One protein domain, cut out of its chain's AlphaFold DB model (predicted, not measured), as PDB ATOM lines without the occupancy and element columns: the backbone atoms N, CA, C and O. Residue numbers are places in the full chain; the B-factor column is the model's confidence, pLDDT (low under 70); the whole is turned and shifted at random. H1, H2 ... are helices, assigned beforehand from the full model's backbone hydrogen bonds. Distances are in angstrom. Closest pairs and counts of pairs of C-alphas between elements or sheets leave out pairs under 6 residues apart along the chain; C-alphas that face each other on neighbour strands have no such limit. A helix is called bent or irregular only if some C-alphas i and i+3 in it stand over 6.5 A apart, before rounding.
ATOM      1  N   GLU A  13     -21.533-120.040  11.845       51.56
ATOM      2  CA  GLU A  13     -21.099-121.410  11.620       51.56
ATOM      3  C   GLU A  13     -22.261-122.146  10.952       51.56
ATOM      4  O   GLU A  13     -23.417-122.037  11.370       51.56
ATOM      5  N   LEU A  14     -21.963-122.869   9.871       52.62
ATOM      6  CA  LEU A  14     -22.909-123.830   9.324       52.62
ATOM      7  C   LEU A  14     -23.124-124.879  10.410       52.62
ATOM      8  O   LEU A  14     -22.234-125.696  10.653       52.62
ATOM      9  N   ASP A  15     -24.276-124.815  11.078       57.44
ATOM     10  CA  ASP A  15     -24.647-125.816  12.068       57.44
ATOM     11  C   ASP A  15     -24.495-127.208  11.442       57.44
ATOM     12  O   ASP A  15     -24.727-127.415  10.244       57.44
ATOM     13  N   SER A  16     -24.029-128.164  12.239       59.59
ATOM     14  CA  SER A  16     -23.713-129.498  11.754       59.59
ATOM     15  C   SER A  16     -24.959-130.099  11.106       59.59
ATOM     16  O   SER A  16     -25.932-130.410  11.791       59.59
ATOM     17  N   PHE A  17     -24.920-130.349   9.791       64.25
ATOM     18  CA  PHE A  17     -26.001-131.007   9.032       64.25
ATOM     19  C   PHE A  17     -26.345-132.425   9.535       64.25
ATOM     20  O   PHE A  17     -27.212-133.095   8.979       64.25
ATOM     21  N   LYS A  18     -25.661-132.908  10.579       65.88
ATOM     22  CA  LYS A  18     -25.993-134.135  11.306       65.88
ATOM     23  C   LYS A  18     -27.107-133.933  12.335       65.88
ATOM     24  O   LYS A  18     -27.726-134.912  12.739       65.88
ATOM     25  N   ALA A  19     -27.348-132.702  12.783       75.50
ATOM     26  CA  ALA A  19     -28.413-132.392  13.724       75.50
ATOM     27  C   ALA A  19     -29.777-132.410  13.015       75.50
ATOM     28  O   ALA A  19     -29.942-131.893  11.912       75.50
ATOM     29  N   ALA A  20     -30.779-132.999  13.668       78.31
ATOM     30  CA  ALA A  20     -32.109-133.163  13.090       78.31
ATOM     31  C   ALA A  20     -32.854-131.823  12.894       78.31
ATOM     32  O   ALA A  20     -33.648-131.692  11.965       78.31
ATOM     33  N   ALA A  21     -32.576-130.809  13.722       80.94
ATOM     34  CA  ALA A  21     -33.258-129.513  13.673       80.94
ATOM     35  C   ALA A  21     -32.906-128.659  12.426       80.94
ATOM     36  O   ALA A  21     -33.837-128.230  11.740       80.94
ATOM     37  N   PRO A  22     -31.625-128.452  12.048       83.81
ATOM     38  CA  PRO A  22     -31.275-127.765  10.797       83.81
ATOM     39  C   PRO A  22     -31.827-128.454   9.547       83.81
ATOM     40  O   PRO A  22     -32.329-127.790   8.640       83.81
ATOM     41  N   VAL A  23     -31.787-129.790   9.514       84.31
ATOM     42  CA  VAL A  23     -32.329-130.582   8.400       84.31
ATOM     43  C   VAL A  23     -33.839-130.387   8.283       84.31
ATOM     44  O   VAL A  23     -34.344-130.174   7.182       84.31
ATOM     45  N   LEU A  24     -34.558-130.390   9.411       85.88
ATOM     46  CA  LEU A  24     -35.997-130.139   9.428       85.88
ATOM     47  C   LEU A  24     -36.343-128.745   8.893       85.88
ATOM     48  O   LEU A  24     -37.256-128.613   8.078       85.88
ATOM     49  N   SER A  25     -35.589-127.725   9.310       86.25
ATOM     50  CA  SER A  25     -35.751-126.355   8.814       86.25
ATOM     51  C   SER A  25     -35.520-126.281   7.302       86.25
ATOM     52  O   SER A  25     -36.334-125.721   6.570       86.25
ATOM     53  N   LEU A  26     -34.478-126.935   6.782       88.25
ATOM     54  CA  LEU A  26     -34.199-126.940   5.345       88.25
ATOM     55  C   LEU A  26     -35.307-127.633   4.533       88.25
ATOM     56  O   LEU A  26     -35.726-127.118   3.496       88.25
ATOM     57  N   ILE A  27     -35.836-128.760   5.026       88.25
ATOM     58  CA  ILE A  27     -36.991-129.441   4.419       88.25
ATOM     59  C   ILE A  27     -38.223-128.529   4.443       88.25
ATOM     60  O   ILE A  27     -38.892-128.371   3.420       88.25
ATOM     61  N   GLY A  28     -38.505-127.897   5.587       89.00
ATOM     62  CA  GLY A  28     -39.607-126.950   5.734       89.00
ATOM     63  C   GLY A  28     -39.486-125.761   4.780       89.00
ATOM     64  O   GLY A  28     -40.475-125.366   4.168       89.00
ATOM     65  N   LEU A  29     -38.274-125.238   4.579       91.44
ATOM     66  CA  LEU A  29     -37.999-124.137   3.654       91.44
ATOM     67  C   LEU A  29     -38.285-124.533   2.212       91.44
ATOM     68  O   LEU A  29     -39.036-123.837   1.529       91.44
ATOM     69  N   VAL A  30     -37.746-125.667   1.762       92.56
ATOM     70  CA  VAL A  30     -38.015-126.185   0.415       92.56
ATOM     71  C   VAL A  30     -39.519-126.377   0.214       92.56
ATOM     72  O   VAL A  30     -40.060-125.976  -0.813       92.56
ATOM     73  N   LEU A  31     -40.214-126.923   1.210       92.44
ATOM     74  CA  LEU A  31     -41.644-127.188   1.132       92.44
ATOM     75  C   LEU A  31     -42.482-125.898   1.073       92.44
ATOM     76  O   LEU A  31     -43.360-125.801   0.215       92.44
ATOM     77  N   ILE A  32     -42.199-124.888   1.905       91.06
ATOM     78  CA  ILE A  32     -42.893-123.587   1.839       91.06
ATOM     79  C   ILE A  32     -42.639-122.916   0.488       91.06
ATOM     80  O   ILE A  32     -43.589-122.467  -0.153       91.06
ATOM     81  N   VAL A  33     -41.385-122.882   0.024       90.38
ATOM     82  CA  VAL A  33     -41.021-122.262  -1.259       90.38
ATOM     83  C   VAL A  33     -41.734-122.953  -2.424       90.38
ATOM     84  O   VAL A  33     -42.297-122.274  -3.283       90.38
ATOM     85  N   LEU A  34     -41.785-124.288  -2.434       92.12
ATOM     86  CA  LEU A  34     -42.519-125.052  -3.446       92.12
ATOM     87  C   LEU A  34     -44.022-124.754  -3.405       92.12
ATOM     88  O   LEU A  34     -44.612-124.457  -4.444       92.12
ATOM     89  N   LEU A  35     -44.650-124.779  -2.227       90.25
ATOM     90  CA  LEU A  35     -46.080-124.479  -2.081       90.25
ATOM     91  C   LEU A  35     -46.418-123.046  -2.512       90.25
ATOM     92  O   LEU A  35     -47.457-122.818  -3.136       90.25
ATOM     93  N   MET A  36     -45.539-122.086  -2.222       86.94
ATOM     94  CA  MET A  36     -45.683-120.706  -2.683       86.94
ATOM     95  C   MET A  36     -45.533-120.587  -4.196       86.94
ATOM     96  O   MET A  36     -46.334-119.900  -4.830       86.94
ATOM     97  N   HIS A  37     -44.558-121.281  -4.789       87.94
ATOM     98  CA  HIS A  37     -44.376-121.309  -6.240       87.94
ATOM     99  C   HIS A  37     -45.599-121.910  -6.952       87.94
ATOM    100  O   HIS A  37     -46.041-121.399  -7.980       87.94
ATOM    101  N   LEU A  38     -46.211-122.933  -6.348       89.81
ATOM    102  CA  LEU A  38     -47.461-123.548  -6.800       89.81
ATOM    103  C   LEU A  38     -48.717-122.711  -6.484       89.81
ATOM    104  O   LEU A  38     -49.828-123.136  -6.796       89.81
ATOM    105  N   LYS A  39     -48.564-121.519  -5.890       84.56
ATOM    106  CA  LYS A  39     -49.652-120.589  -5.531       84.56
ATOM    107  C   LYS A  39     -50.718-121.210  -4.618       84.56
ATOM    108  O   LYS A  39     -51.898-120.858  -4.697       84.56
ATOM    109  N   VAL A  40     -50.316-122.119  -3.728       85.75
ATOM    110  CA  VAL A  40     -51.222-122.735  -2.750       85.75
ATOM    111  C   VAL A  40     -51.580-121.717  -1.664       85.75
ATOM    112  O   VAL A  40     -50.710-121.119  -1.028       85.75
ATOM    113  N   LYS A  41     -52.881-121.513  -1.427       80.50
ATOM    114  CA  LYS A  41     -53.368-120.633  -0.353       80.50
ATOM    115  C   LYS A  41     -52.962-121.214   1.004       80.50
ATOM    116  O   LYS A  41     -53.235-122.377   1.278       80.50
ATOM    117  N   GLY A  42     -52.322-120.405   1.849       81.31
ATOM    118  CA  GLY A  42     -51.833-120.859   3.155       81.31
ATOM    119  C   GLY A  42     -50.528-121.659   3.101       81.31
ATOM    120  O   GLY A  42     -50.256-122.409   4.030       81.31
ATOM    121  N   ALA A  43     -49.712-121.494   2.050       85.44
ATOM    122  CA  ALA A  43     -48.432-122.192   1.878       85.44
ATOM    123  C   ALA A  43     -47.531-122.175   3.129       85.44
ATOM    124  O   ALA A  43     -46.994-123.216   3.498       85.44
ATOM    125  N   MET A  44     -47.415-121.030   3.815       86.81
ATOM    126  CA  MET A  44     -46.635-120.925   5.058       86.81
ATOM    127  C   MET A  44     -47.225-121.780   6.185       86.81
ATOM    128  O   MET A  44     -46.500-122.544   6.812       86.81
ATOM    129  N   LEU A  45     -48.544-121.714   6.403       87.88
ATOM    130  CA  LEU A  45     -49.226-122.497   7.439       87.88
ATOM    131  C   LEU A  45     -49.106-124.002   7.171       87.88
ATOM    132  O   LEU A  45     -48.733-124.764   8.059       87.88
ATOM    133  N   ILE A  46     -49.386-124.422   5.935       88.50
ATOM    134  CA  ILE A  46     -49.262-125.823   5.513       88.50
ATOM    135  C   ILE A  46     -47.817-126.288   5.691       88.50
ATOM    136  O   ILE A  46     -47.591-127.404   6.153       88.50
ATOM    137  N   GLY A  47     -46.845-125.430   5.379       88.75
ATOM    138  CA  GLY A  47     -45.441-125.762   5.542       88.75
ATOM    139  C   GLY A  47     -45.002-125.920   6.990       88.75
ATOM    140  O   GLY A  47     -44.311-126.887   7.294       88.75
ATOM    141  N   ILE A  48     -45.470-125.056   7.896       89.62
ATOM    142  CA  ILE A  48     -45.223-125.198   9.337       89.62
ATOM    143  C   ILE A  48     -45.836-126.503   9.856       89.62
ATOM    144  O   ILE A  48     -45.173-127.244  10.580       89.62
ATOM    145  N   ILE A  49     -47.073-126.829   9.463       90.81
ATOM    146  CA  ILE A  49     -47.741-128.075   9.877       90.81
ATOM    147  C   ILE A  49     -46.980-129.294   9.345       90.81
ATOM    148  O   ILE A  49     -46.668-130.204  10.110       90.81
ATOM    149  N   ALA A  50     -46.637-129.307   8.055       90.50
ATOM    150  CA  ALA A  50     -45.893-130.400   7.441       90.50
ATOM    151  C   ALA A  50     -44.510-130.577   8.087       90.50
ATOM    152  O   ALA A  50     -44.146-131.695   8.444       90.50
ATOM    153  N   ALA A  51     -43.769-129.487   8.312       89.12
ATOM    154  CA  ALA A  51     -42.487-129.523   9.013       89.12
ATOM    155  C   ALA A  51     -42.652-130.015  10.459       89.12
ATOM    156  O   ALA A  51     -41.880-130.845  10.918       89.12
ATOM    157  N   THR A  52     -43.698-129.599  11.171       87.88
ATOM    158  CA  THR A  52     -43.962-130.088  12.534       87.88
ATOM    159  C   THR A  52     -44.221-131.597  12.550       87.88
ATOM    160  O   THR A  52     -43.666-132.296  13.398       87.88
ATOM    161  N   LEU A  53     -44.997-132.113  11.586       88.94
ATOM    162  CA  LEU A  53     -45.290-133.543  11.440       88.94
ATOM    163  C   LEU A  53     -44.052-134.365  11.066       88.94
ATOM    164  O   LEU A  53     -43.870-135.453  11.600       88.94
ATOM    165  N   ILE A  54     -43.185-133.843  10.193       86.81
ATOM    166  CA  ILE A  54     -41.899-134.467   9.840       86.81
ATOM    167  C   ILE A  54     -40.925-134.418  11.031       86.81
ATOM    168  O   ILE A  54     -40.119-135.328  11.215       86.81
ATOM    169  N   GLY A  55     -41.033-133.404  11.891       84.31
ATOM    170  CA  GLY A  55     -40.224-133.274  13.101       84.31
ATOM    171  C   GLY A  55     -40.517-134.329  14.175       84.31
ATOM    172  O   GLY A  55     -39.636-134.602  14.992       84.31
ATOM    173  N   ILE A  56     -41.698-134.966  14.153       85.06
ATOM    174  CA  ILE A  56     -42.077-136.046  15.087       85.06
ATOM    175  C   ILE A  56     -41.179-137.285  14.903       85.06
ATOM    176  O   ILE A  56     -40.493-137.650  15.857       85.06
ATOM    177  N   PRO A  57     -41.101-137.927  13.716       84.25
ATOM    178  CA  PRO A  57     -40.217-139.076  13.512       84.25
ATOM    179  C   PRO A  57     -38.727-138.714  13.598       84.25
ATOM    180  O   PRO A  57     -37.908-139.590  13.857       84.25
ATOM    181  N   MET A  58     -38.364-137.440  13.413       80.50
ATOM    182  CA  MET A  58     -36.990-136.950  13.580       80.50
ATOM    183  C   MET A  58     -36.603-136.684  15.048       80.50
ATOM    184  O   MET A  58     -35.450-136.349  15.313       80.50
ATOM    185  N   GLY A  59     -37.540-136.811  15.996       78.19
ATOM    186  CA  GLY A  59     -37.301-136.568  17.424       78.19
ATOM    187  C   GLY A  59     -37.082-135.095  17.796       78.19
ATOM    188  O   GLY A  59     -36.611-134.811  18.893       78.19
ATOM    189  N   VAL A  60     -37.401-134.160  16.893       77.44
ATOM    190  CA  VAL A  60     -37.263-132.705  17.103       77.44
ATOM    191  C   VAL A  60     -38.541-132.114  17.700       77.44
ATOM    192  O   VAL A  60     -38.484-131.185  18.501       77.44
ATOM    193  N   THR A  61     -39.698-132.656  17.317       79.12
ATOM    194  CA  THR A  61     -41.009-132.233  17.817       79.12
ATOM    195  C   THR A  61     -41.347-133.025  19.078       79.12
ATOM    196  O   THR A  61     -41.588-134.231  19.008       79.12
ATOM    197  N   ALA A  62     -41.402-132.356  20.230       71.31
ATOM    198  CA  ALA A  62     -41.881-132.959  21.469       71.31
ATOM    199  C   ALA A  62     -43.416-132.969  21.480       71.31
ATOM    200  O   ALA A  62     -44.053-131.916  21.452       71.31
ATOM    201  N   PRO A 216     -41.864-126.915  16.891       82.88
ATOM    202  CA  PRO A 216     -40.482-126.591  17.200       82.88
ATOM    203  C   PRO A 216     -40.057-125.319  16.460       82.88
ATOM    204  O   PRO A 216     -40.515-125.043  15.348       82.88
ATOM    205  N   SER A 217     -39.092-124.586  17.017       84.38
ATOM    206  CA  SER A 217     -38.508-123.402  16.365       84.38
ATOM    207  C   SER A 217     -37.925-123.715  14.979       84.38
ATOM    208  O   SER A 217     -37.982-122.891  14.070       84.38
ATOM    209  N   ALA A 218     -37.438-124.942  14.774       83.81
ATOM    210  CA  ALA A 218     -36.975-125.429  13.476       83.81
ATOM    211  C   ALA A 218     -38.085-125.502  12.407       83.81
ATOM    212  O   ALA A 218     -37.780-125.412  11.222       83.81
ATOM    213  N   ALA A 219     -39.357-125.647  12.794       85.06
ATOM    214  CA  ALA A 219     -40.491-125.663  11.866       85.06
ATOM    215  C   ALA A 219     -41.021-124.254  11.549       85.06
ATOM    216  O   ALA A 219     -41.600-124.052  10.481       85.06
ATOM    217  N   THR A 220     -40.811-123.272  12.435       86.56
ATOM    218  CA  THR A 220     -41.209-121.870  12.210       86.56
ATOM    219  C   THR A 220     -40.123-121.036  11.531       86.56
ATOM    220  O   THR A 220     -40.451-120.125  10.771       86.56
ATOM    221  N   ALA A 221     -38.841-121.366  11.724       87.69
ATOM    222  CA  ALA A 221     -37.717-120.674  11.090       87.69
ATOM    223  C   ALA A 221     -37.842-120.544   9.553       87.69
ATOM    224  O   ALA A 221     -37.601-119.452   9.034       87.69
ATOM    225  N   PRO A 222     -38.289-121.572   8.804       87.38
ATOM    226  CA  PRO A 222     -38.509-121.465   7.364       87.38
ATOM    227  C   PRO A 222     -39.508-120.387   6.954       87.38
ATOM    228  O   PRO A 222     -39.299-119.703   5.952       87.38
ATOM    229  N   ALA A 223     -40.580-120.220   7.732       87.12
ATOM    230  CA  ALA A 223     -41.563-119.178   7.475       87.12
ATOM    231  C   ALA A 223     -40.925-117.792   7.644       87.12
ATOM    232  O   ALA A 223     -41.081-116.955   6.764       87.12
ATOM    233  N   LEU A 224     -40.120-117.584   8.694       87.19
ATOM    234  CA  LEU A 224     -39.398-116.322   8.913       87.19
ATOM    235  C   LEU A 224     -38.402-116.007   7.784       87.19
ATOM    236  O   LEU A 224     -38.307-114.859   7.352       87.19
ATOM    237  N   ILE A 225     -37.698-117.014   7.253       89.31
ATOM    238  CA  ILE A 225     -36.795-116.843   6.100       89.31
ATOM    239  C   ILE A 225     -37.579-116.371   4.873       89.31
ATOM    240  O   ILE A 225     -37.188-115.417   4.201       89.31
ATOM    241  N   VAL A 226     -38.701-117.027   4.582       87.69
ATOM    242  CA  VAL A 226     -39.564-116.695   3.445       87.69
ATOM    243  C   VAL A 226     -40.171-115.301   3.586       87.69
ATOM    244  O   VAL A 226     -40.214-114.557   2.607       87.69
ATOM    245  N   VAL A 227     -40.586-114.914   4.790       83.38
ATOM    246  CA  VAL A 227     -41.035-113.549   5.088       83.38
ATOM    247  C   VAL A 227     -39.920-112.545   4.797       83.38
ATOM    248  O   VAL A 227     -40.159-111.567   4.092       83.38
ATOM    249  N   GLY A 228     -38.682-112.829   5.214       84.69
ATOM    250  CA  GLY A 228     -37.518-112.009   4.865       84.69
ATOM    251  C   GLY A 228     -37.325-111.851   3.350       84.69
ATOM    252  O   GLY A 228     -37.070-110.746   2.873       84.69
ATOM    253  N   VAL A 229     -37.523-112.920   2.570       84.88
ATOM    254  CA  VAL A 229     -37.486-112.863   1.094       84.88
ATOM    255  C   VAL A 229     -38.598-111.972   0.535       84.88
ATOM    256  O   VAL A 229     -38.352-111.200  -0.390       84.88
ATOM    257  N   LEU A 230     -39.809-112.036   1.093       79.94
ATOM    258  CA  LEU A 230     -40.921-111.171   0.683       79.94
ATOM    259  C   LEU A 230     -40.659-109.697   1.017       79.94
ATOM    260  O   LEU A 230     -41.008-108.826   0.225       79.94
ATOM    261  N   MET A 231     -40.020-109.411   2.154       79.62
ATOM    262  CA  MET A 231     -39.648-108.048   2.551       79.62
ATOM    263  C   MET A 231     -38.487-107.488   1.717       79.62
ATOM    264  O   MET A 231     -38.413-106.277   1.512       79.62
ATOM    265  N   ALA A 232     -37.618-108.350   1.174       84.31
ATOM    266  CA  ALA A 232     -36.520-107.939   0.301       84.31
ATOM    267  C   ALA A 232     -36.994-107.317  -1.028       84.31
ATOM    268  O   ALA A 232     -36.241-106.587  -1.671       84.31
ATOM    269  N   GLU A 233     -38.247-107.538  -1.434       76.06
ATOM    270  CA  GLU A 233     -38.848-106.865  -2.592       76.06
ATOM    271  C   GLU A 233     -38.781-105.332  -2.468       76.06
ATOM    272  O   GLU A 233     -38.566-104.641  -3.464       76.06
ATOM    273  N   SER A 234     -38.858-104.787  -1.248       76.81
ATOM    274  CA  SER A 234     -38.763-103.345  -0.986       76.81
ATOM    275  C   SER A 234     -37.445-102.727  -1.469       76.81
ATOM    276  O   SER A 234     -37.414-101.546  -1.821       76.81
ATOM    277  N   PHE A 235     -36.365-103.514  -1.582       83.88
ATOM    278  CA  PHE A 235     -35.095-103.049  -2.153       83.88
ATOM    279  C   PHE A 235     -35.203-102.669  -3.633       83.88
ATOM    280  O   PHE A 235     -34.400-101.866  -4.115       83.88
ATOM    281  N   ALA A 236     -36.194-103.198  -4.359       82.88
ATOM    282  CA  ALA A 236     -36.442-102.835  -5.751       82.88
ATOM    283  C   ALA A 236     -36.957-101.393  -5.905       82.88
ATOM    284  O   ALA A 236     -36.799-100.804  -6.972       82.88
ATOM    285  N   GLY A 237     -37.537-100.810  -4.850       79.62
ATOM    286  CA  GLY A 237     -38.002 -99.422  -4.848       79.62
ATOM    287  C   GLY A 237     -36.886 -98.383  -4.699       79.62
ATOM    288  O   GLY A 237     -37.132 -97.196  -4.896       79.62
ATOM    289  N   ILE A 238     -35.666 -98.806  -4.357       87.56
ATOM    290  CA  ILE A 238     -34.532 -97.910  -4.109       87.56
ATOM    291  C   ILE A 238     -33.872 -97.539  -5.436       87.56
ATOM    292  O   ILE A 238     -33.540 -98.407  -6.248       87.56
TER     293      ILE A 238
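Overview. This is residues 13 to 62 and 216 to 238 of the 308 residues of the protein "Permease" of uncultured bacterium (UniProt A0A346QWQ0). Picture a long helix, H3, whose first part packs on a helical hairpin of H1 and H2, while its second part, residues 228 to 237, sticks out past them as a free arm. The three helices touch one another in the body, and the arm with Ile 238 adds to the length. You have 73 residues printed with three named helices, H1, H2, H3 along the chain, and no named strand: the class is all helix. The outline is flat, 43 by 32 by 16 A, and only just compact, close to loose, with a radius of gyration of the C-alphas of 13.2 A.

Along the chain. Find C-alpha 217 at (-38.508, -123.402, 16.365); from there H3, residues 217 to 237, runs 32.0 A to C-alpha 237 at (-38.002, -99.422, -4.848). H3 is neither bent nor irregular, but only just: C-alphas 219 and 222 are 6.5 A apart. H1, residues 20 to 37, begins at C-alpha 20 at (-32.109, -133.163, 13.090) and is 25.8 A long. H2 holds residues 43 to 55 and is 17.8 A long.

Arrangement. Look at residues 218 to 226, with which alone H3 touches H1: the closest C-alphas are those of Leu 29 and Pro 222, 4.6 A apart. These two helices run the same way at a steep tilt of 45 degrees. H3 touches H2 with residues 219 to 223 alone, closest at the C-alphas of Ala 51 and Ala 219, 5.2 A; they run opposite ways at a shallow tilt of 28 degrees. H1 and H2 touch as a helical hairpin, opposite ways at a shallow tilt of 28 degrees, with the C-alphas of Ile 32 and Gly 47 closest at 5.0 A. Every O i to N i+4 pair is within hydrogen-bond range in H1 and H2; in H3, 10 of 17 are.

Size, cuts and confidence. The two C-alphas farthest apart are those of Pro 57 and Ile 238, 45.1 A. H1 to H2 is a tight link; H2 to H3 is the link across the cut, where residues 63 to 215 are not printed and C-alphas 62 and 216 are 7.8 A apart. Mean pLDDT of the printed part is 83.1; look for values under 70 at residues 13 to 18.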